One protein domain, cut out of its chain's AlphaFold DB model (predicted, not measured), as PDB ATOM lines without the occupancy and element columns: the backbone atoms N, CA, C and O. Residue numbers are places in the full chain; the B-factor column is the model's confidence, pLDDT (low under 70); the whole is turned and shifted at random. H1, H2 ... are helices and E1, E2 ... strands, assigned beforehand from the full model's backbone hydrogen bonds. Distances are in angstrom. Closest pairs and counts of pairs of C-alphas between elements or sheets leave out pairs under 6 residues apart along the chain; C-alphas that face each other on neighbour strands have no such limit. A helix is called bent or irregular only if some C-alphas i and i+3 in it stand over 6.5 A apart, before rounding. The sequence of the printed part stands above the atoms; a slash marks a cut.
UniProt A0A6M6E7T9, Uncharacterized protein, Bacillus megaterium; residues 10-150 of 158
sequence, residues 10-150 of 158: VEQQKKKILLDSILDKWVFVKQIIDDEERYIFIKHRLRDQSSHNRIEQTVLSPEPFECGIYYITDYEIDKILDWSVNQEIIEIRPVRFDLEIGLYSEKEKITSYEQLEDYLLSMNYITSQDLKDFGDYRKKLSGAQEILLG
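Overview. This is residues 10 to 150 of the 158 residues of an uncharacterized protein of Bacillus megaterium (UniProt A0A6M6E7T9). A closed barrel of six strands makes the core, its long strands E4 and E5 strongly bent; helix H1 packs on its outside, and H2 and H3 are on it elsewhere, apart from H1. The printed part has 141 residues, with three named helices and six named strands in the order H1 E1 E2 E3 E4 E5 H2 H3 E6, a mixed class. Round the ring run E1 to E6 and back to E1, antiparallel except for E6, parallel to both neighbours. The whole is compact, with a radius of gyration of the C-alphas of 15.0 A and spans of 43 by 39 by 24 A.

Arrangement. E1 (residues 26 to 33), E2 (36 to 46), E3 (55 to 60), E4 (68 to 82) and E5 (87 to 101) form a meander, each strand the antiparallel neighbour of the one before, with these N and O atoms within hydrogen-bond range: N 29 and O 40, 2.9 A; N 43 and O 58, 2.9 A; N 57 and O 70, 2.9 A; N 78 and O 91, 3.0 A. E4 bends by 100 degrees at residue 73 and E5 by 86 degrees at residue 98. E6 (145 to 149) pairs with E1 over residues 145 to 146, N 28 and O 145 at 3.0 A, and with E5 over 147 to 149, N 148 and O 90 at 2.9 A. E5, H2 (113 to 122), H3 (128 to 134) and E6 make a strand-helix-strand unit, two parallel neighbour strands with helices between, its crossover right-handed. H1 (10 to 22) lies outside the barrel at a height over the sheet of 8.2 A, over E4 and across the strands, at 79 degrees to E4 on the local plane; their closest C-alphas, Lys 15 and Ile 77, are 6.1 A apart. H2 and H3 are on the barrel: the closest C-alphas of H2 and E4, Gly 68 and Leu 116, are 7.3 A apart, and those of H3 and E2, Phe 41 and Phe 134, 7.1 A. Every O i to N i+4 pair is within hydrogen-bond range in H2 and H3, and 8 of 9 in H1.

Along the chain. H1 begins at C-alpha 10 (220.291, 176.716, 207.026) and measures 19.1 A; E1 measures 21.5 A, E2 32.7 A, E4 27.1 A and E5 33.5 A. E6 ends at C-alpha 149 (206.499, 175.999, 188.688).

Size, cuts and confidence. The C-alphas farthest apart, Val 10 and Thr 111, are 44.3 A apart. The printed part has no cut, the link from E5 to H2 is long, and no printed residue is under 70 in pLDDT.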
ATOM      1  N   VAL A  10     219.933 177.666 208.090       83.50
ATOM      2  CA  VAL A  10     220.291 176.716 207.026       83.50
ATOM      3  C   VAL A  10     219.262 176.719 205.891       83.50
ATOM      4  O   VAL A  10     219.636 176.777 204.725       83.50
ATOM      5  N   GLU A  11     217.966 176.723 206.210       83.69
ATOM      6  CA  GLU A  11     216.889 176.752 205.209       83.69
ATOM      7  C   GLU A  11     216.885 178.070 204.430       83.69
ATOM      8  O   GLU A  11     216.673 178.076 203.220       83.69
ATOM      9  N   GLN A  12     217.157 179.192 205.103       84.75
ATOM     10  CA  GLN A  12     217.279 180.494 204.442       84.75
ATOM     11  C   GLN A  12     218.489 180.543 203.505       84.75
ATOM     12  O   GLN A  12     218.387 181.074 202.402       84.75
ATOM     13  N   GLN A  13     219.615 179.955 203.913       89.50
ATOM     14  CA  GLN A  13     220.807 179.866 203.077       89.50
ATOM     15  C   GLN A  13     220.591 178.945 201.869       89.50
ATOM     16  O   GLN A  13     220.958 179.324 200.759       89.50
ATOM     17  N   LYS A  14     219.929 177.791 202.048       90.81
ATOM     18  CA  LYS A  14     219.518 176.908 200.941       90.81
ATOM     19  C   LYS A  14     218.610 177.656 199.963       90.81
ATOM     20  O   LYS A  14     218.895 177.677 198.771       90.81
ATOM     21  N   LYS A  15     217.570 178.327 200.472       91.06
ATOM     22  CA  LYS A  15     216.658 179.155 199.668       91.06
ATOM     23  C   LYS A  15     217.415 180.206 198.855       91.06
ATOM     24  O   LYS A  15     217.151 180.350 197.668       91.06
ATOM     25  N   LYS A  16     218.359 180.908 199.487       92.56
ATOM     26  CA  LYS A  16     219.208 181.899 198.824       92.56
ATOM     27  C   LYS A  16     220.025 181.280 197.689       92.56
ATOM     28  O   LYS A  16     219.933 181.767 196.576       92.56
ATOM     29  N   ILE A  17     220.762 180.198 197.949       94.44
ATOM     30  CA  ILE A  17     221.609 179.536 196.940       94.44
ATOM     31  C   ILE A  17     220.782 179.092 195.728       94.44
ATOM     32  O   ILE A  17     221.192 179.308 194.590       94.44
ATOM     33  N   LEU A  18     219.616 178.485 195.969       95.50
ATOM     34  CA  LEU A  18     218.738 178.038 194.889       95.50
ATOM     35  C   LEU A  18     218.185 179.221 194.096       95.50
ATOM     36  O   LEU A  18     218.240 179.199 192.871       95.50
ATOM     37  N   LEU A  19     217.717 180.272 194.773       95.25
ATOM     38  CA  LEU A  19     217.218 181.456 194.082       95.25
ATOM     39  C   LEU A  19     218.325 182.134 193.268       95.25
ATOM     40  O   LEU A  19     218.116 182.392 192.090       95.25
ATOM     41  N   ASP A  20     219.495 182.371 193.864       95.06
ATOM     42  CA  ASP A  20     220.636 183.032 193.214       95.06
ATOM     43  C   ASP A  20     221.069 182.291 191.930       95.06
ATOM     44  O   ASP A  20     221.596 182.903 191.004       95.06
ATOM     45  N   SER A  21     220.820 180.978 191.830       94.56
ATOM     46  CA  SER A  21     221.143 180.208 190.622       94.56
ATOM     47  C   SER A  21     220.272 180.559 189.404       94.56
ATOM     48  O   SER A  21     220.778 180.508 188.279       94.56
ATOM     49  N   ILE A  22     219.024 180.992 189.629       95.06
ATOM     50  CA  ILE A  22     218.028 181.342 188.596       95.06
ATOM     51  C   ILE A  22     217.676 182.839 188.566       95.06
ATOM     52  O   ILE A  22     216.922 183.284 187.705       95.06
ATOM     53  N   LEU A  23     218.200 183.621 189.511       95.00
ATOM     54  CA  LEU A  23     217.940 185.051 189.627       95.00
ATOM     55  C   LEU A  23     218.521 185.814 188.430       95.00
ATOM     56  O   LEU A  23     219.615 185.502 187.959       95.00
ATOM     57  N   ASP A  24     217.779 186.810 187.948       93.94
ATOM     58  CA  ASP A  24     218.132 187.687 186.825       93.94
ATOM     59  C   ASP A  24     218.404 186.959 185.494       93.94
ATOM     60  O   ASP A  24     218.872 187.567 184.528       93.94
ATOM     61  N   LYS A  25     218.026 185.680 185.403       94.25
ATOM     62  CA  LYS A  25     218.125 184.840 184.207       94.25
ATOM     63  C   LYS A  25     216.740 184.438 183.726       94.25
ATOM     64  O   LYS A  25     215.811 184.310 184.520       94.25
ATOM     65  N   TRP A  26     216.627 184.212 182.423       94.62
ATOM     66  CA  TRP A  26     215.467 183.538 181.861       94.62
ATOM     67  C   TRP A  26     215.562 182.038 182.137       94.62
ATOM     68  O   TRP A  26     216.563 181.390 181.819       94.62
ATOM     69  N   VAL A  27     214.513 181.505 182.745       95.25
ATOM     70  CA  VAL A  27     214.262 180.075 182.924       95.25
ATOM     71  C   VAL A  27     212.983 179.711 182.188       95.25
ATOM     72  O   VAL A  27     212.224 180.598 181.787       95.25
ATOM     73  N   PHE A  28     212.732 178.422 181.998       94.81
ATOM     74  CA  PHE A  28     211.497 177.978 181.369       94.81
ATOM     75  C   PHE A  28     210.797 176.884 182.167       94.81
ATOM     76  O   PHE A  28     211.425 176.116 182.896       94.81
ATOM     77  N   VAL A  29     209.484 176.817 181.983       93.44
ATOM     78  CA  VAL A  29     208.624 175.723 182.431       93.44
ATOM     79  C   VAL A  29     208.083 175.037 181.189       93.44
ATOM     80  O   VAL A  29     207.541 175.696 180.300       93.44
ATOM     81  N   LYS A  30     208.229 173.716 181.128       91.81
ATOM     82  CA  LYS A  30     207.625 172.894 180.085       91.81
ATOM     83  C   LYS A  30     206.178 172.559 180.454       91.81
ATOM     84  O   LYS A  30     205.895 172.109 181.563       91.81
ATOM     85  N   GLN A  31     205.271 172.748 179.507       88.81
ATOM     86  CA  GLN A  31     203.875 172.333 179.570       88.81
ATOM     87  C   GLN A  31     203.564 171.398 178.405       88.81
ATOM     88  O   GLN A  31     204.135 171.530 177.325       88.81
ATOM     89  N   ILE A  32     202.651 170.458 178.635       86.00
ATOM     90  CA  ILE A  32     202.066 169.629 177.582       86.00
ATOM     91  C   ILE A  32     200.615 170.077 177.427       86.00
ATOM     92  O   ILE A  32     199.833 169.938 178.368       86.00
ATOM     93  N   ILE A  33     200.278 170.646 176.273       82.50
ATOM     94  CA  ILE A  33     198.928 171.106 175.925       82.50
ATOM     95  C   ILE A  33     198.558 170.414 174.619       82.50
ATOM     96  O   ILE A  33     199.282 170.563 173.640       82.50
ATOM     97  N   ASP A  34     197.467 169.645 174.617       85.38
ATOM     98  CA  ASP A  34     196.999 168.885 173.447       85.38
ATOM     99  C   ASP A  34     198.115 168.057 172.773       85.38
ATOM    100  O   ASP A  34     198.303 168.100 171.561       85.38
ATOM    101  N   ASP A  35     198.894 167.333 173.588       86.19
ATOM    102  CA  ASP A  35     200.065 166.532 173.187       86.19
ATOM    103  C   ASP A  35     201.236 167.323 172.560       86.19
ATOM    104  O   ASP A  35     202.236 166.732 172.143       86.19
ATOM    105  N   GLU A  36     201.181 168.658 172.552       87.44
ATOM    106  CA  GLU A  36     202.278 169.526 172.127       87.44
ATOM    107  C   GLU A  36     203.053 170.097 173.320       87.44
ATOM    108  O   GLU A  36     202.488 170.545 174.321       87.44
ATOM    109  N   GLU A  37     204.379 170.148 173.183       90.12
ATOM    110  CA  GLU A  37     205.229 170.857 174.134       90.12
ATOM    111  C   GLU A  37     205.110 172.368 173.934       90.12
ATOM    112  O   GLU A  37     205.339 172.897 172.841       90.12
ATOM    113  N   ARG A  38     204.792 173.065 175.021       91.69
ATOM    114  CA  ARG A  38     204.759 174.522 175.098       91.69
ATOM    115  C   ARG A  38     205.626 175.001 176.248       91.69
ATOM    116  O   ARG A  38     205.758 174.327 177.268       91.69
ATOM    117  N   TYR A  39     206.234 176.162 176.069       93.50
ATOM    118  CA  TYR A  39     207.215 176.701 176.997       93.50
ATOM    119  C   TYR A  39     206.744 178.043 177.545       93.50
ATOM    120  O   TYR A  39     206.445 178.958 176.781       93.50
ATOM    121  N   ILE A  40     206.709 178.153 178.872       94.25
ATOM    122  CA  ILE A  40     206.539 179.426 179.574       94.25
ATOM    123  C   ILE A  40     207.924 179.925 179.957       94.25
ATOM    124  O   ILE A  40     208.686 179.190 180.587       94.25
ATOM    125  N   PHE A  41     208.233 181.174 179.633       95.31
ATOM    126  CA  PHE A  41     209.488 181.817 180.001       95.31
ATOM    127  C   PHE A  41     209.289 182.709 181.215       95.31
ATOM    128  O   PHE A  41     208.357 183.512 181.285       95.31
ATOM    129  N   ILE A  42     210.179 182.557 182.188       95.69
ATOM    130  CA  ILE A  42     210.080 183.227 183.476       95.69
ATOM    131  C   ILE A  42     211.411 183.893 183.798       95.69
ATOM    132  O   ILE A  42     212.475 183.303 183.617       95.69
ATOM    133  N   LYS A  43     211.358 185.120 184.313       96.06
ATOM    134  CA  LYS A  43     212.520 185.810 184.878       96.06
ATOM    135  C   LYS A  43     212.200 186.281 186.284       96.06
ATOM    136  O   LYS A  43     211.218 186.988 186.498       96.06
ATOM    137  N   HIS A  44     213.048 185.912 187.237       96.38
ATOM    138  CA  HIS A  44     212.915 186.343 188.627       96.38
ATOM    139  C   HIS A  44     213.899 187.468 188.931       96.38
ATOM    140  O   HIS A  44     215.079 187.361 188.599       96.38
ATOM    141  N   ARG A  45     213.435 188.509 189.619       95.62
ATOM    142  CA  ARG A  45     214.273 189.589 190.154       95.62
ATOM    143  C   ARG A  45     213.978 189.776 191.637       95.62
ATOM    144  O   ARG A  45     212.854 189.555 192.096       95.62
ATOM    145  N   LEU A  46     214.981 190.186 192.410       94.69
ATOM    146  CA  LEU A  46     214.738 190.593 193.791       94.69
ATOM    147  C   LEU A  46     213.996 191.921 193.776       94.69
ATOM    148  O   LEU A  46     214.462 192.884 193.172       94.69
ATOM    149  N   ARG A  47     212.868 191.988 194.483       87.94
ATOM    150  CA  ARG A  47     212.146 193.256 194.620       87.94
ATOM    151  C   ARG A  47     212.837 194.192 195.608       87.94
ATOM    152  O   ARG A  47     212.935 195.387 195.366       87.94
ATOM    153  N   ASP A  48     213.362 193.616 196.687       85.31
ATOM    154  CA  ASP A  48     214.203 194.298 197.665       85.31
ATOM    155  C   ASP A  48     215.594 193.649 197.625       85.31
ATOM    156  O   ASP A  48     215.726 192.461 197.924       85.31
ATOM    157  N   GLN A  49     216.650 194.412 197.315       78.38
ATOM    158  CA  GLN A  49     218.025 193.879 197.211       78.38
ATOM    159  C   GLN A  49     218.519 193.183 198.495       78.38
ATOM    160  O   GLN A  49     219.453 192.385 198.467       78.38
ATOM    161  N   SER A  50     217.890 193.470 199.634       77.25
ATOM    162  CA  SER A  50     218.222 192.900 200.938       77.25
ATOM    163  C   SER A  50     217.446 191.621 201.284       77.25
ATOM    164  O   SER A  50     217.689 191.048 202.350       77.25
ATOM    165  N   SER A  51     216.507 191.160 200.442       82.56
ATOM    166  CA  SER A  51     215.583 190.081 200.810       82.56
ATOM    167  C   SER A  51     215.315 189.046 199.717       82.56
ATOM    168  O   SER A  51     214.534 189.266 198.802       82.56
ATOM    169  N   HIS A  52     215.791 187.819 199.941       87.56
ATOM    170  CA  HIS A  52     215.423 186.613 199.176       87.56
ATOM    171  C   HIS A  52     214.030 186.061 199.516       87.56
ATOM    172  O   HIS A  52     213.748 184.889 199.290       87.56
ATOM    173  N   ASN A  53     213.160 186.842 200.157       86.75
ATOM    174  CA  ASN A  53     211.806 186.388 200.498       86.75
ATOM    175  C   ASN A  53     210.746 186.897 199.531       86.75
ATOM    176  O   ASN A  53     209.648 186.348 199.516       86.75
ATOM    177  N   ARG A  54     211.076 187.931 198.760       92.50
ATOM    178  CA  ARG A  54     210.158 188.649 197.890       92.50
ATOM    179  C   ARG A  54     210.790 188.782 196.526       92.50
ATOM    180  O   ARG A  54     211.889 189.321 196.412       92.50
ATOM    181  N   ILE A  55     210.088 188.301 195.516       95.56
ATOM    182  CA  ILE A  55     210.567 188.360 194.144       95.56
ATOM    183  C   ILE A  55     209.510 188.990 193.261       95.56
ATOM    184  O   ILE A  55     208.306 188.846 193.478       95.56
ATOM    185  N   GLU A  56     209.995 189.715 192.277       96.38
ATOM    186  CA  GLU A  56     209.237 190.065 191.097       96.38
ATOM    187  C   GLU A  56     209.461 188.960 190.064       96.38
ATOM    188  O   GLU A  56     210.582 188.471 189.898       96.38
ATOM    189  N   GLN A  57     208.389 188.527 189.415       96.44
ATOM    190  CA  GLN A  57     208.421 187.482 188.407       96.44
ATOM    191  C   GLN A  57     207.801 188.013 187.121       96.44
ATOM    192  O   GLN A  57     206.605 188.287 187.077       96.44
ATOM    193  N   THR A  58     208.611 188.125 186.077       96.56
ATOM    194  CA  THR A  58     208.146 188.374 184.713       96.56
ATOM    195  C   THR A  58     207.787 187.043 184.067       96.56
ATOM    196  O   THR A  58     208.589 186.112 184.135       96.56
ATOM    197  N   VAL A  59     206.606 186.954 183.458       95.44
ATOM    198  CA  VAL A  59     206.104 185.755 182.775       95.44
ATOM    199  C   VAL A  59     205.757 186.095 181.330       95.44
ATOM    200  O   VAL A  59     205.045 187.070 181.084       95.44
ATOM    201  N   LEU A  60     206.239 185.268 180.403       94.00
ATOM    202  CA  LEU A  60     205.829 185.220 179.002       94.00
ATOM    203  C   LEU A  60     205.319 183.805 178.714       94.00
ATOM    204  O   LEU A  60     206.055 182.833 178.886       94.00
ATOM    205  N   SER A  61     204.053 183.689 178.330       92.00
ATOM    206  CA  SER A  61     203.314 182.431 178.199       92.00
ATOM    207  C   SER A  61     202.599 182.383 176.845       92.00
ATOM    208  O   SER A  61     202.211 183.437 176.331       92.00
ATOM    209  N   PRO A  62     202.368 181.186 176.269       88.12
ATOM    210  CA  PRO A  62     201.442 181.027 175.147       88.12
ATOM    211  C   PRO A  62     200.032 181.542 175.451       88.12
ATOM    212  O   PRO A  62     199.307 181.868 174.515       88.12
ATOM    213  N   GLU A  63     199.659 181.632 176.728       89.62
ATOM    214  CA  GLU A  63     198.387 182.174 177.183       89.62
ATOM    215  C   GLU A  63     198.545 183.648 177.607       89.62
ATOM    216  O   GLU A  63     199.107 183.928 178.672       89.62
ATOM    217  N   PRO A  64     198.018 184.624 176.836       88.88
ATOM    218  CA  PRO A  64     198.227 186.051 177.099       88.88
ATOM    219  C   PRO A  64     197.814 186.515 178.499       88.88
ATOM    220  O   PRO A  64     198.384 187.460 179.038       88.88
ATOM    221  N   PHE A  65     196.813 185.867 179.099       89.12
ATOM    222  CA  PHE A  65     196.310 186.213 180.431       89.12
ATOM    223  C   PHE A  65     197.240 185.786 181.575       89.12
ATOM    224  O   PHE A  65     197.070 186.263 182.697       89.12
ATOM    225  N   GLU A  66     198.202 184.902 181.308       90.88
ATOM    226  CA  GLU A  66     199.264 184.531 182.248       90.88
ATOM    227  C   GLU A  66     200.504 185.423 182.100       90.88
ATOM    228  O   GLU A  66     201.386 185.409 182.958       90.88
ATOM    229  N   CYS A  67     200.596 186.193 181.015       93.12
ATOM    230  CA  CYS A  67     201.700 187.114 180.798       93.12
ATOM    231  C   CYS A  67     201.609 188.307 181.750       93.12
ATOM    232  O   CYS A  67     200.531 188.855 182.006       93.12
ATOM    233  N   GLY A  68     202.767 188.763 182.226       94.94
ATOM    234  CA  GLY A  68     202.837 189.961 183.050       94.94
ATOM    235  C   GLY A  68     203.889 189.924 184.146       94.94
ATOM    236  O   GLY A  68     204.818 189.114 184.137       94.94
ATOM    237  N   ILE A  69     203.734 190.844 185.096       96.06
ATOM    238  CA  ILE A  69     204.591 190.982 186.270       96.06
ATOM    239  C   ILE A  69     203.815 190.559 187.507       96.06
ATOM    240  O   ILE A  69     202.836 191.194 187.900       96.06
ATOM    241  N   TYR A  70     204.297 189.506 188.152       94.75
ATOM    242  CA  TYR A  70     203.767 189.002 189.404       94.75
ATOM    243  C   TYR A  70     204.651 189.435 190.558       94.75
ATOM    244  O   TYR A  70     205.877 189.286 190.532       94.75
ATOM    245  N   TYR A  71     204.019 189.913 191.619       93.94
ATOM    246  CA  TYR A  71     204.687 190.121 192.883       93.94
ATOM    247  C   TYR A  71     204.497 188.917 193.784       93.94
ATOM    248  O   TYR A  71     203.407 188.686 194.293       93.94
ATOM    249  N   ILE A  72     205.570 188.184 194.046       94.31
ATOM    250  CA  ILE A  72     205.546 187.027 194.932       94.31
ATOM    251  C   ILE A  72     206.085 187.449 196.298       94.31
ATOM    252  O   ILE A  72     207.269 187.751 196.467       94.31
ATOM    253  N   THR A  73     205.202 187.464 197.296       92.56
ATOM    254  CA  THR A  73     205.512 187.893 198.670       92.56
ATOM    255  C   THR A  73     205.860 186.743 199.607       92.56
ATOM    256  O   THR A  73     206.422 186.977 200.682       92.56
ATOM    257  N   ASP A  74     205.523 185.513 199.219       90.50
ATOM    258  CA  ASP A  74     205.947 184.289 199.890       90.50
ATOM    259  C   ASP A  74     206.028 183.145 198.878       90.50
ATOM    260  O   ASP A  74     205.159 183.003 198.014       90.50
ATOM    261  N   TYR A  75     207.069 182.328 199.000       93.19
ATOM    262  CA  TYR A  75     207.310 181.180 198.134       93.19
ATOM    263  C   TYR A  75     208.241 180.161 198.786       93.19
ATOM    264  O   TYR A  75     209.104 180.489 199.624       93.19
ATOM    265  N   GLU A  76     208.070 178.925 198.342       93.50
ATOM    266  CA  GLU A  76     208.940 177.792 198.621       93.50
ATOM    267  C   GLU A  76     209.828 177.534 197.404       93.50
ATOM    268  O   GLU A  76     209.435 177.808 196.271       93.50
ATOM    269  N   ILE A  77     211.047 177.064 197.647       94.62
ATOM    270  CA  ILE A  77     211.986 176.689 196.594       94.62
ATOM    271  C   ILE A  77     212.779 175.474 197.059       94.62
ATOM    272  O   ILE A  77     213.268 175.455 198.195       94.62
ATOM    273  N   ASP A  78     212.891 174.469 196.201       94.81
ATOM    274  CA  ASP A  78     213.662 173.259 196.469       94.81
ATOM    275  C   ASP A  78     214.289 172.702 195.184       94.81
ATOM    276  O   ASP A  78     214.022 173.186 194.084       94.81
ATOM    277  N   LYS A  79     215.152 171.700 195.329       94.19
ATOM    278  CA  LYS A  79     215.565 170.822 194.242       94.19
ATOM    279  C   LYS A  79     214.715 169.566 194.264       94.19
ATOM    280  O   LYS A  79     214.521 168.968 195.323       94.19
ATOM    281  N   ILE A  80     214.277 169.147 193.091       92.94
ATOM    282  CA  ILE A  80     213.542 167.904 192.892       92.94
ATOM    283  C   ILE A  80     214.197 167.102 191.772       92.94
ATOM    284  O   ILE A  80     214.847 167.668 190.897       92.94
ATOM    285  N   LEU A  81     214.024 165.784 191.803       92.06
ATOM    286  CA  LEU A  81     214.427 164.913 190.707       92.06
ATOM    287  C   LEU A  81     213.289 164.844 189.687       92.06
ATOM    288  O   LEU A  81     212.214 164.325 189.998       92.06
ATOM    289  N   ASP A  82     213.530 165.342 188.479       87.38
ATOM    290  CA  ASP A  82     212.667 165.069 187.338       87.38
ATOM    291  C   ASP A  82     212.986 163.671 186.800       87.38
ATOM    292  O   ASP A  82     214.037 163.433 186.204       87.38
ATOM    293  N   TRP A  83     212.068 162.734 187.034       83.75
ATOM    294  CA  TRP A  83     212.207 161.339 186.623       83.75
ATOM    295  C   TRP A  83     212.128 161.134 185.110       83.75
ATOM    296  O   TRP A  83     212.637 160.127 184.621       83.75
ATOM    297  N   SER A  84     211.507 162.055 184.369       79.94
ATOM    298  CA  SER A  84     211.345 161.918 182.918       79.94
ATOM    299  C   SER A  84     212.675 162.066 182.179       79.94
ATOM    300  O   SER A  84     212.930 161.367 181.200       79.94
ATOM    301  N   VAL A  85     213.549 162.930 182.699       81.00
ATOM    302  CA  VAL A  85     214.876 163.224 182.143       81.00
ATOM    303  C   VAL A  85     216.022 162.812 183.072       81.00
ATOM    304  O   VAL A  85     217.187 162.946 182.706       81.00
ATOM    305  N   ASN A  86     215.701 162.281 184.257       87.56
ATOM    306  CA  ASN A  86     216.630 161.894 185.319       87.56
ATOM    307  C   ASN A  86     217.623 163.014 185.687       87.56
ATOM    308  O   ASN A  86     218.838 162.805 185.736       87.56
ATOM    309  N   GLN A  87     217.105 164.223 185.913       89.75
ATOM    310  CA  GLN A  87     217.901 165.407 186.250       89.75
ATOM    311  C   GLN A  87     217.329 166.136 187.464       89.75
ATOM    312  O   GLN A  87     216.117 166.195 187.657       89.75
ATOM    313  N   GLU A  88     218.207 166.706 188.293       92.38
ATOM    314  CA  GLU A  88     217.767 167.627 189.341       92.38
ATOM    315  C   GLU A  88     217.349 168.961 188.716       92.38
ATOM    316  O   GLU A  88     218.168 169.640 188.092       92.38
ATOM    317  N   ILE A  89     216.105 169.367 188.952       94.00
ATOM    318  CA  ILE A  89     215.587 170.683 188.577       94.00
ATOM    319  C   ILE A  89     215.193 171.471 189.823       94.00
ATOM    320  O   ILE A  89     215.017 170.923 190.914       94.00
ATOM    321  N   ILE A  90     215.074 172.786 189.670       95.69
ATOM    322  CA  ILE A  90     214.584 173.654 190.739       95.69
ATOM    323  C   ILE A  90     213.065 173.703 190.653       95.69
ATOM    324  O   ILE A  90     212.516 174.016 189.601       95.69
ATOM    325  N   GLU A  91     212.392 173.430 191.765       95.69
ATOM    326  CA  GLU A  91     210.974 173.725 191.930       95.69
ATOM    327  C   GLU A  91     210.832 175.053 192.672       95.69
ATOM    328  O   GLU A  91     211.386 175.217 193.761       95.69
ATOM    329  N   ILE A  92     210.058 175.983 192.117       95.19
ATOM    330  CA  ILE A  92     209.609 177.188 192.814       95.19
ATOM    331  C   ILE A  92     208.089 177.162 192.944       95.19
ATOM    332  O   ILE A  92     207.367 176.968 191.971       95.19
ATOM    333  N   ARG A  93     207.586 177.354 194.164       94.38
ATOM    334  CA  ARG A  93     206.154 177.325 194.474       94.38
ATOM    335  C   ARG A  93     205.730 178.654 195.089       94.38
ATOM    336  O   ARG A  93     205.968 178.873 196.285       94.38
ATOM    337  N   PRO A  94     205.094 179.550 194.316       92.81
ATOM    338  CA  PRO A  94     204.470 180.746 194.860       92.81
ATOM    339  C   PRO A  94     203.384 180.367 195.882       92.81
ATOM    340  O   PRO A  94     202.488 179.565 195.616       92.81
ATOM    341  N   VAL A  95     203.470 180.924 197.089       91.56
ATOM    342  CA  VAL A  95     202.490 180.707 198.173       91.56
ATOM    343  C   VAL A  95     201.551 181.899 198.288       91.56
ATOM    344  O   VAL A  95     200.357 181.735 198.537       91.56
ATOM    345  N   ARG A  96     202.091 183.107 198.119       91.31
ATOM    346  CA  ARG A  96     201.327 184.350 198.103       91.31
ATOM    347  C   ARG A  96     201.882 185.249 197.018       91.31
ATOM    348  O   ARG A  96     203.067 185.586 197.056       91.31
ATOM    349  N   PHE A  97     201.021 185.638 196.092       92.31
ATOM    350  CA  PHE A  97     201.391 186.485 194.979       92.31
ATOM    351  C   PHE A  97     200.201 187.288 194.468       92.31
ATOM    352  O   PHE A  97     199.062 186.862 194.644       92.31
ATOM    353  N   ASP A  98     200.501 188.405 193.818       91.69
ATOM    354  CA  ASP A  98     199.538 189.293 193.173       91.69
ATOM    355  C   ASP A  98     200.014 189.594 191.744       91.69
ATOM    356  O   ASP A  98     201.217 189.735 191.507       91.69
ATOM    357  N   LEU A  99     199.086 189.688 190.791       92.38
ATOM    358  CA  LEU A  99     199.383 190.202 189.453       92.38
ATOM    359  C   LEU A  99     199.476 191.731 189.539       92.38
ATOM    360  O   LEU A  99     198.483 192.400 189.815       92.38
ATOM    361  N   GLU A 100     200.670 192.288 189.340       92.38
ATOM    362  CA  GLU A 100     200.897 193.738 189.384       92.38
ATOM    363  C   GLU A 100     200.639 194.389 188.027       92.38
ATOM    364  O   GLU A 100     200.042 195.457 187.959       92.38
ATOM    365  N   ILE A 101     201.083 193.750 186.945       92.94
ATOM    366  CA  ILE A 101     200.963 194.246 185.568       92.94
ATOM    367  C   ILE A 101     200.522 193.068 184.706       92.94
ATOM    368  O   ILE A 101     201.181 192.035 184.727       92.94
ATOM    369  N   GLY A 102     199.431 193.213 183.960       92.31
ATOM    370  CA  GLY A 102     198.863 192.167 183.108       92.31
ATOM    371  C   GLY A 102     197.448 192.535 182.665       92.31
ATOM    372  O   GLY A 102     196.881 193.501 183.173       92.31
ATOM    373  N   LEU A 103     196.864 191.749 181.758       87.56
ATOM    374  CA  LEU A 103     195.531 191.989 181.169       87.56
ATOM    375  C   LEU A 103     194.382 192.118 182.189       87.56
ATOM    376  O   LEU A 103     193.360 192.729 181.898       87.56
ATOM    377  N   TYR A 104     194.543 191.544 183.381       78.19
ATOM    378  CA  TYR A 104     193.560 191.600 184.468       78.19
ATOM    379  C   TYR A 104     194.135 192.216 185.746       78.19
ATOM    380  O   TYR A 104     193.626 191.969 186.840       78.19
ATOM    381  N   SER A 105     195.223 192.983 185.638       80.88
ATOM    382  CA  SER A 105     195.733 193.717 186.790       80.88
ATOM    383  C   SER A 105     194.729 194.790 187.210       80.88
ATOM    384  O   SER A 105     194.265 195.585 186.398       80.88
ATOM    385  N   GLU A 106     194.428 194.854 188.505       75.50
ATOM    386  CA  GLU A 106     193.630 195.945 189.073       75.50
ATOM    387  C   GLU A 106     194.423 197.261 189.166       75.50
ATOM    388  O   GLU A 106     193.838 198.322 189.391       75.50
ATOM    389  N   LYS A 107     195.754 197.201 189.023       76.81
ATOM    390  CA  LYS A 107     196.655 198.342 189.231       76.81
ATOM    391  C   LYS A 107     196.906 199.147 187.964       76.81
ATOM    392  O   LYS A 107     196.981 200.367 188.043       76.81
ATOM    393  N   GLU A 108     197.002 198.473 186.820       75.44
ATOM    394  CA  GLU A 108     197.272 199.092 185.521       75.44
ATOM    395  C   GLU A 108     196.194 198.702 184.512       75.44
ATOM    396  O   GLU A 108     195.862 197.527 184.361       75.44
ATOM    397  N   LYS A 109     195.646 199.688 183.791       80.75
ATOM    398  CA  LYS A 109     194.605 199.450 182.779       80.75
ATOM    399  C   LYS A 109     195.227 198.983 181.464       80.75
ATOM    400  O   LYS A 109     195.368 199.767 180.531       80.75
ATOM    401  N   ILE A 110     195.567 197.701 181.394       86.25
ATOM    402  CA  ILE A 110     196.045 197.030 180.182       86.25
ATOM    403  C   ILE A 110     194.889 196.228 179.591       86.25
ATOM    404  O   ILE A 110     194.327 195.367 180.259       86.25
ATOM    405  N   THR A 111     194.505 196.530 178.351       85.12
ATOM    406  CA  THR A 111     193.276 195.989 177.736       85.12
ATOM    407  C   THR A 111     193.528 195.031 176.577       85.12
ATOM    408  O   THR A 111     192.601 194.353 176.139       85.12
ATOM    409  N   SER A 112     194.769 194.947 176.090       90.50
ATOM    410  CA  SER A 112     195.177 193.994 175.058       90.50
ATOM    411  C   SER A 112     196.587 193.465 175.310       90.50
ATOM    412  O   SER A 112     197.342 194.014 176.117       90.50
ATOM    413  N   TYR A 113     196.924 192.362 174.646       89.81
ATOM    414  CA  TYR A 113     198.237 191.744 174.782       89.81
ATOM    415  C   TYR A 113     199.330 192.620 174.157       89.81
ATOM    416  O   TYR A 113     200.391 192.782 174.746       89.81
ATOM    417  N   GLU A 114     199.038 193.297 173.048       91.62
ATOM    418  CA  GLU A 114     199.949 194.260 172.420       91.62
ATOM    419  C   GLU A 114     200.271 195.419 173.373       91.62
ATOM    420  O   GLU A 114     201.428 195.795 173.536       91.62
ATOM    421  N   GLN A 115     199.261 195.939 174.083       92.69
ATOM    422  CA  GLN A 115     199.481 196.963 175.110       92.69
ATOM    423  C   GLN A 115     200.346 196.446 176.263       92.69
ATOM    424  O   GLN A 115     201.143 197.204 176.815       92.69
ATOM    425  N   LEU A 116     200.188 195.174 176.643       93.56
ATOM    426  CA  LEU A 116     201.033 194.553 177.657       93.56
ATOM    427  C   LEU A 116     202.487 194.481 177.183       93.56
ATOM    428  O   LEU A 116     203.381 194.868 177.931       93.56
ATOM    429  N   GLU A 117     202.729 194.020 175.956       92.44
ATOM    430  CA  GLU A 117     204.075 193.935 175.380       92.44
ATOM    431  C   GLU A 117     204.754 195.308 175.319       92.44
ATOM    432  O   GLU A 117     205.871 195.463 175.824       92.44
ATOM    433  N   ASP A 118     204.056 196.316 174.790       93.06
ATOM    434  CA  ASP A 118     204.542 197.697 174.726       93.06
ATOM    435  C   ASP A 118     204.892 198.231 176.121       93.06
ATOM    436  O   ASP A 118     205.946 198.848 176.328       93.06
ATOM    437  N   TYR A 119     204.040 197.949 177.111       93.44
ATOM    438  CA  TYR A 119     204.279 198.352 178.491       93.44
ATOM    439  C   TYR A 119     205.536 197.682 179.063       93.44
ATOM    440  O   TYR A 119     206.414 198.365 179.599       93.44
ATOM    441  N   LEU A 120     205.666 196.360 178.922       93.88
ATOM    442  CA  LEU A 120     206.810 195.598 179.430       93.88
ATOM    443  C   LEU A 120     208.136 196.028 178.779       93.88
ATOM    444  O   LEU A 120     209.160 196.071 179.469       93.88
ATOM    445  N   LEU A 121     208.116 196.383 177.491       94.56
ATOM    446  CA  LEU A 121     209.259 196.957 176.777       94.56
ATOM    447  C   LEU A 121     209.623 198.339 177.322       94.56
ATOM    448  O   LEU A 121     210.779 198.580 177.671       94.56
ATOM    449  N   SER A 122     208.642 199.240 177.435       94.19
ATOM    450  CA  SER A 122     208.872 200.622 177.886       94.19
ATOM    451  C   SER A 122     209.468 200.691 179.298       94.19
ATOM    452  O   SER A 122     210.306 201.546 179.589       94.19
ATOM    453  N   MET A 123     209.093 199.738 180.154       93.38
ATOM    454  CA  MET A 123     209.557 199.626 181.534       93.38
ATOM    455  C   MET A 123     210.825 198.771 181.688       93.38
ATOM    456  O   MET A 123     211.301 198.576 182.806       93.38
ATOM    457  N   ASN A 124     211.410 198.277 180.588       93.75
ATOM    458  CA  ASN A 124     212.604 197.418 180.573       93.75
ATOM    459  C   ASN A 124     212.457 196.126 181.408       93.75
ATOM    460  O   ASN A 124     213.427 195.595 181.978       93.75
ATOM    461  N   TYR A 125     211.238 195.594 181.484       93.69
ATOM    462  CA  TYR A 125     211.013 194.249 182.009       93.69
ATOM    463  C   TYR A 125     211.496 193.192 181.020       93.69
ATOM    464  O   TYR A 125     212.160 192.232 181.428       93.69
ATOM    465  N   ILE A 126     211.236 193.440 179.738       94.06
ATOM    466  CA  ILE A 126     211.689 192.647 178.597       94.06
ATOM    467  C   ILE A 126     212.365 193.563 177.573       94.06
ATOM    468  O   ILE A 126     212.181 194.780 177.583       94.06
ATOM    469  N   THR A 127     213.148 192.976 176.684       93.69
ATOM    470  CA  THR A 127     213.779 193.632 175.539       93.69
ATOM    471  C   THR A 127     213.133 193.173 174.234       93.69
ATOM    472  O   THR A 127     212.490 192.127 174.168       93.69
ATOM    473  N   SER A 128     213.357 193.905 173.143       92.31
ATOM    474  CA  SER A 128     212.902 193.456 171.819       92.31
ATOM    475  C   SER A 128     213.562 192.145 171.379       92.31
ATOM    476  O   SER A 128     213.021 191.453 170.521       92.31
ATOM    477  N   GLN A 129     214.736 191.818 171.928       91.12
ATOM    478  CA  GLN A 129     215.397 190.540 171.680       91.12
ATOM    479  C   GLN A 129     214.686 189.406 172.426       91.12
ATOM    480  O   GLN A 129     214.421 188.378 171.817       91.12
ATOM    481  N   ASP A 130     214.274 189.637 173.677       91.06
ATOM    482  CA  ASP A 130     213.473 188.678 174.450       91.06
ATOM    483  C   ASP A 130     212.195 188.287 173.686       91.06
ATOM    484  O   ASP A 130     211.911 187.108 173.520       91.06
ATOM    485  N   LEU A 131     211.459 189.252 173.120       87.62
ATOM    486  CA  LEU A 131     210.257 188.949 172.325       87.62
ATOM    487  C   LEU A 131     210.548 188.113 171.070       87.62
ATOM    488  O   LEU A 131     209.747 187.260 170.695       87.62
ATOM    489  N   LYS A 132     211.697 188.323 170.418       87.25
ATOM    490  CA  LYS A 132     212.107 187.506 169.264       87.25
ATOM    491  C   LYS A 132     212.478 186.086 169.680       87.25
ATOM    492  O   LYS A 132     212.140 185.144 168.968       87.25
ATOM    493  N   ASP A 133     213.165 185.949 170.809       85.38
ATOM    494  CA  ASP A 133     213.656 184.667 171.310       85.38
ATOM    495  C   ASP A 133     212.537 183.832 171.955       85.38
ATOM    496  O   ASP A 133     212.588 182.603 171.904       85.38
ATOM    497  N   PHE A 134     211.515 184.484 172.524       83.75
ATOM    498  CA  PHE A 134     210.438 183.849 173.297       83.75
ATOM    499  C   PHE A 134     209.069 183.871 172.613       83.75
ATOM    500  O   PHE A 134     208.152 183.208 173.083       83.75
ATOM    501  N   GLY A 135     208.919 184.587 171.493       74.50
ATOM    502  CA  GLY A 135     207.645 184.700 170.775       74.50
ATOM    503  C   GLY A 135     207.169 183.399 170.117       74.50
ATOM    504  O   GLY A 135     206.000 183.287 169.749       74.50
ATOM    505  N   ASP A 136     208.046 182.398 169.977       84.88
ATOM    506  CA  ASP A 136     207.685 181.046 169.540       84.88
ATOM    507  C   ASP A 136     207.691 180.073 170.726       84.88
ATOM    508  O   ASP A 136     208.661 179.355 170.971       84.88
ATOM    509  N   TYR A 137     206.567 180.013 171.440       87.00
ATOM    510  CA  TYR A 137     206.372 179.163 172.621       87.00
ATOM    511  C   TYR A 137     206.466 177.650 172.356       87.00
ATOM    512  O   TYR A 137     206.305 176.864 173.287       87.00
ATOM    513  N   ARG A 138     206.692 177.210 171.109       85.00
ATOM    514  CA  ARG A 138     206.970 175.801 170.760       85.00
ATOM    515  C   ARG A 138     208.459 175.468 170.797       85.00
ATOM    516  O   ARG A 138     208.830 174.302 170.678       85.00
ATOM    517  N   LYS A 139     209.328 176.473 170.916       84.62
ATOM    518  CA  LYS A 139     210.777 176.288 170.916       84.62
ATOM    519  C   LYS A 139     211.345 176.487 172.308       84.62
ATOM    520  O   LYS A 139     211.183 177.532 172.925       84.62
ATOM    521  N   LYS A 140     212.102 175.492 172.764       83.56
ATOM    522  CA  LYS A 140     212.958 175.619 173.941       83.56
ATOM    523  C   LYS A 140     214.098 176.597 173.651       83.56
ATOM    524  O   LYS A 140     214.797 176.450 172.646       83.56
ATOM    525  N   LEU A 141     214.341 177.540 174.559       78.88
ATOM    526  CA  LEU A 141     215.516 178.405 174.472       78.88
ATOM    527  C   LEU A 141     216.784 177.614 174.817       78.88
ATOM    528  O   LEU A 141     216.890 177.003 175.883       78.88
ATOM    529  N   SER A 142     217.778 177.669 173.932       76.50
ATOM    530  CA  SER A 142     219.095 177.093 174.202       76.50
ATOM    531  C   SER A 142     219.775 177.829 175.360       76.50
ATOM    532  O   SER A 142     219.883 179.051 175.353       76.50
ATOM    533  N   GLY A 143     220.236 177.084 176.366       81.38
ATOM    534  CA  GLY A 143     220.942 177.639 177.525       81.38
ATOM    535  C   GLY A 143     220.050 178.186 178.647       81.38
ATOM    536  O   GLY A 143     220.579 178.483 179.717       81.38
ATOM    537  N   ALA A 144     218.727 178.269 178.461       87.88
ATOM    538  CA  ALA A 144     217.811 178.503 179.578       87.88
ATOM    539  C   ALA A 144     217.697 177.239 180.439       87.88
ATOM    540  O   ALA A 144     217.690 176.115 179.931       87.88
ATOM    541  N   GLN A 145     217.603 177.427 181.753       92.38
ATOM    542  CA  GLN A 145     217.414 176.329 182.693       92.38
ATOM    543  C   GLN A 145     215.926 175.976 182.804       92.38
ATOM    544  O   GLN A 145     215.081 176.865 182.892       92.38
ATOM    545  N   GLU A 146     215.626 174.679 182.848       93.62
ATOM    546  CA  GLU A 146     214.292 174.175 183.168       93.62
ATOM    547  C   GLU A 146     214.020 174.274 184.671       93.62
ATOM    548  O   GLU A 146     214.869 173.913 185.497       93.62
ATOM    549  N   ILE A 147     212.831 174.749 185.026       94.81
ATOM    550  CA  ILE A 147     212.318 174.737 186.393       94.81
ATOM    551  C   ILE A 147     210.915 174.135 186.425       94.81
ATOM    552  O   ILE A 147     210.187 174.152 185.432       94.81
ATOM    553  N   LEU A 148     210.505 173.667 187.600       93.44
ATOM    554  CA  LEU A 148     209.112 173.350 187.873       93.44
ATOM    555  C   LEU A 148     208.451 174.532 188.583       93.44
ATOM    556  O   LEU A 148     208.881 174.942 189.664       93.44
ATOM    557  N   LEU A 149     207.371 175.053 188.001       91.69
ATOM    558  CA  LEU A 149     206.499 175.999 188.688       91.69
ATOM    559  C   LEU A 149     205.422 175.219 189.446       91.69
ATOM    560  O   LEU A 149     204.470 174.702 188.865       91.69
ATOM    561  N   GLY A 150     205.599 175.103 190.759       85.75
ATOM    562  CA  GLY A 150     204.657 174.413 191.628       85.75
ATOM    563  C   GLY A 150     203.407 175.259 191.869       85.75
ATOM    564  O   GLY A 150     203.498 176.410 192.295       85.75
TER     565      GLY A 150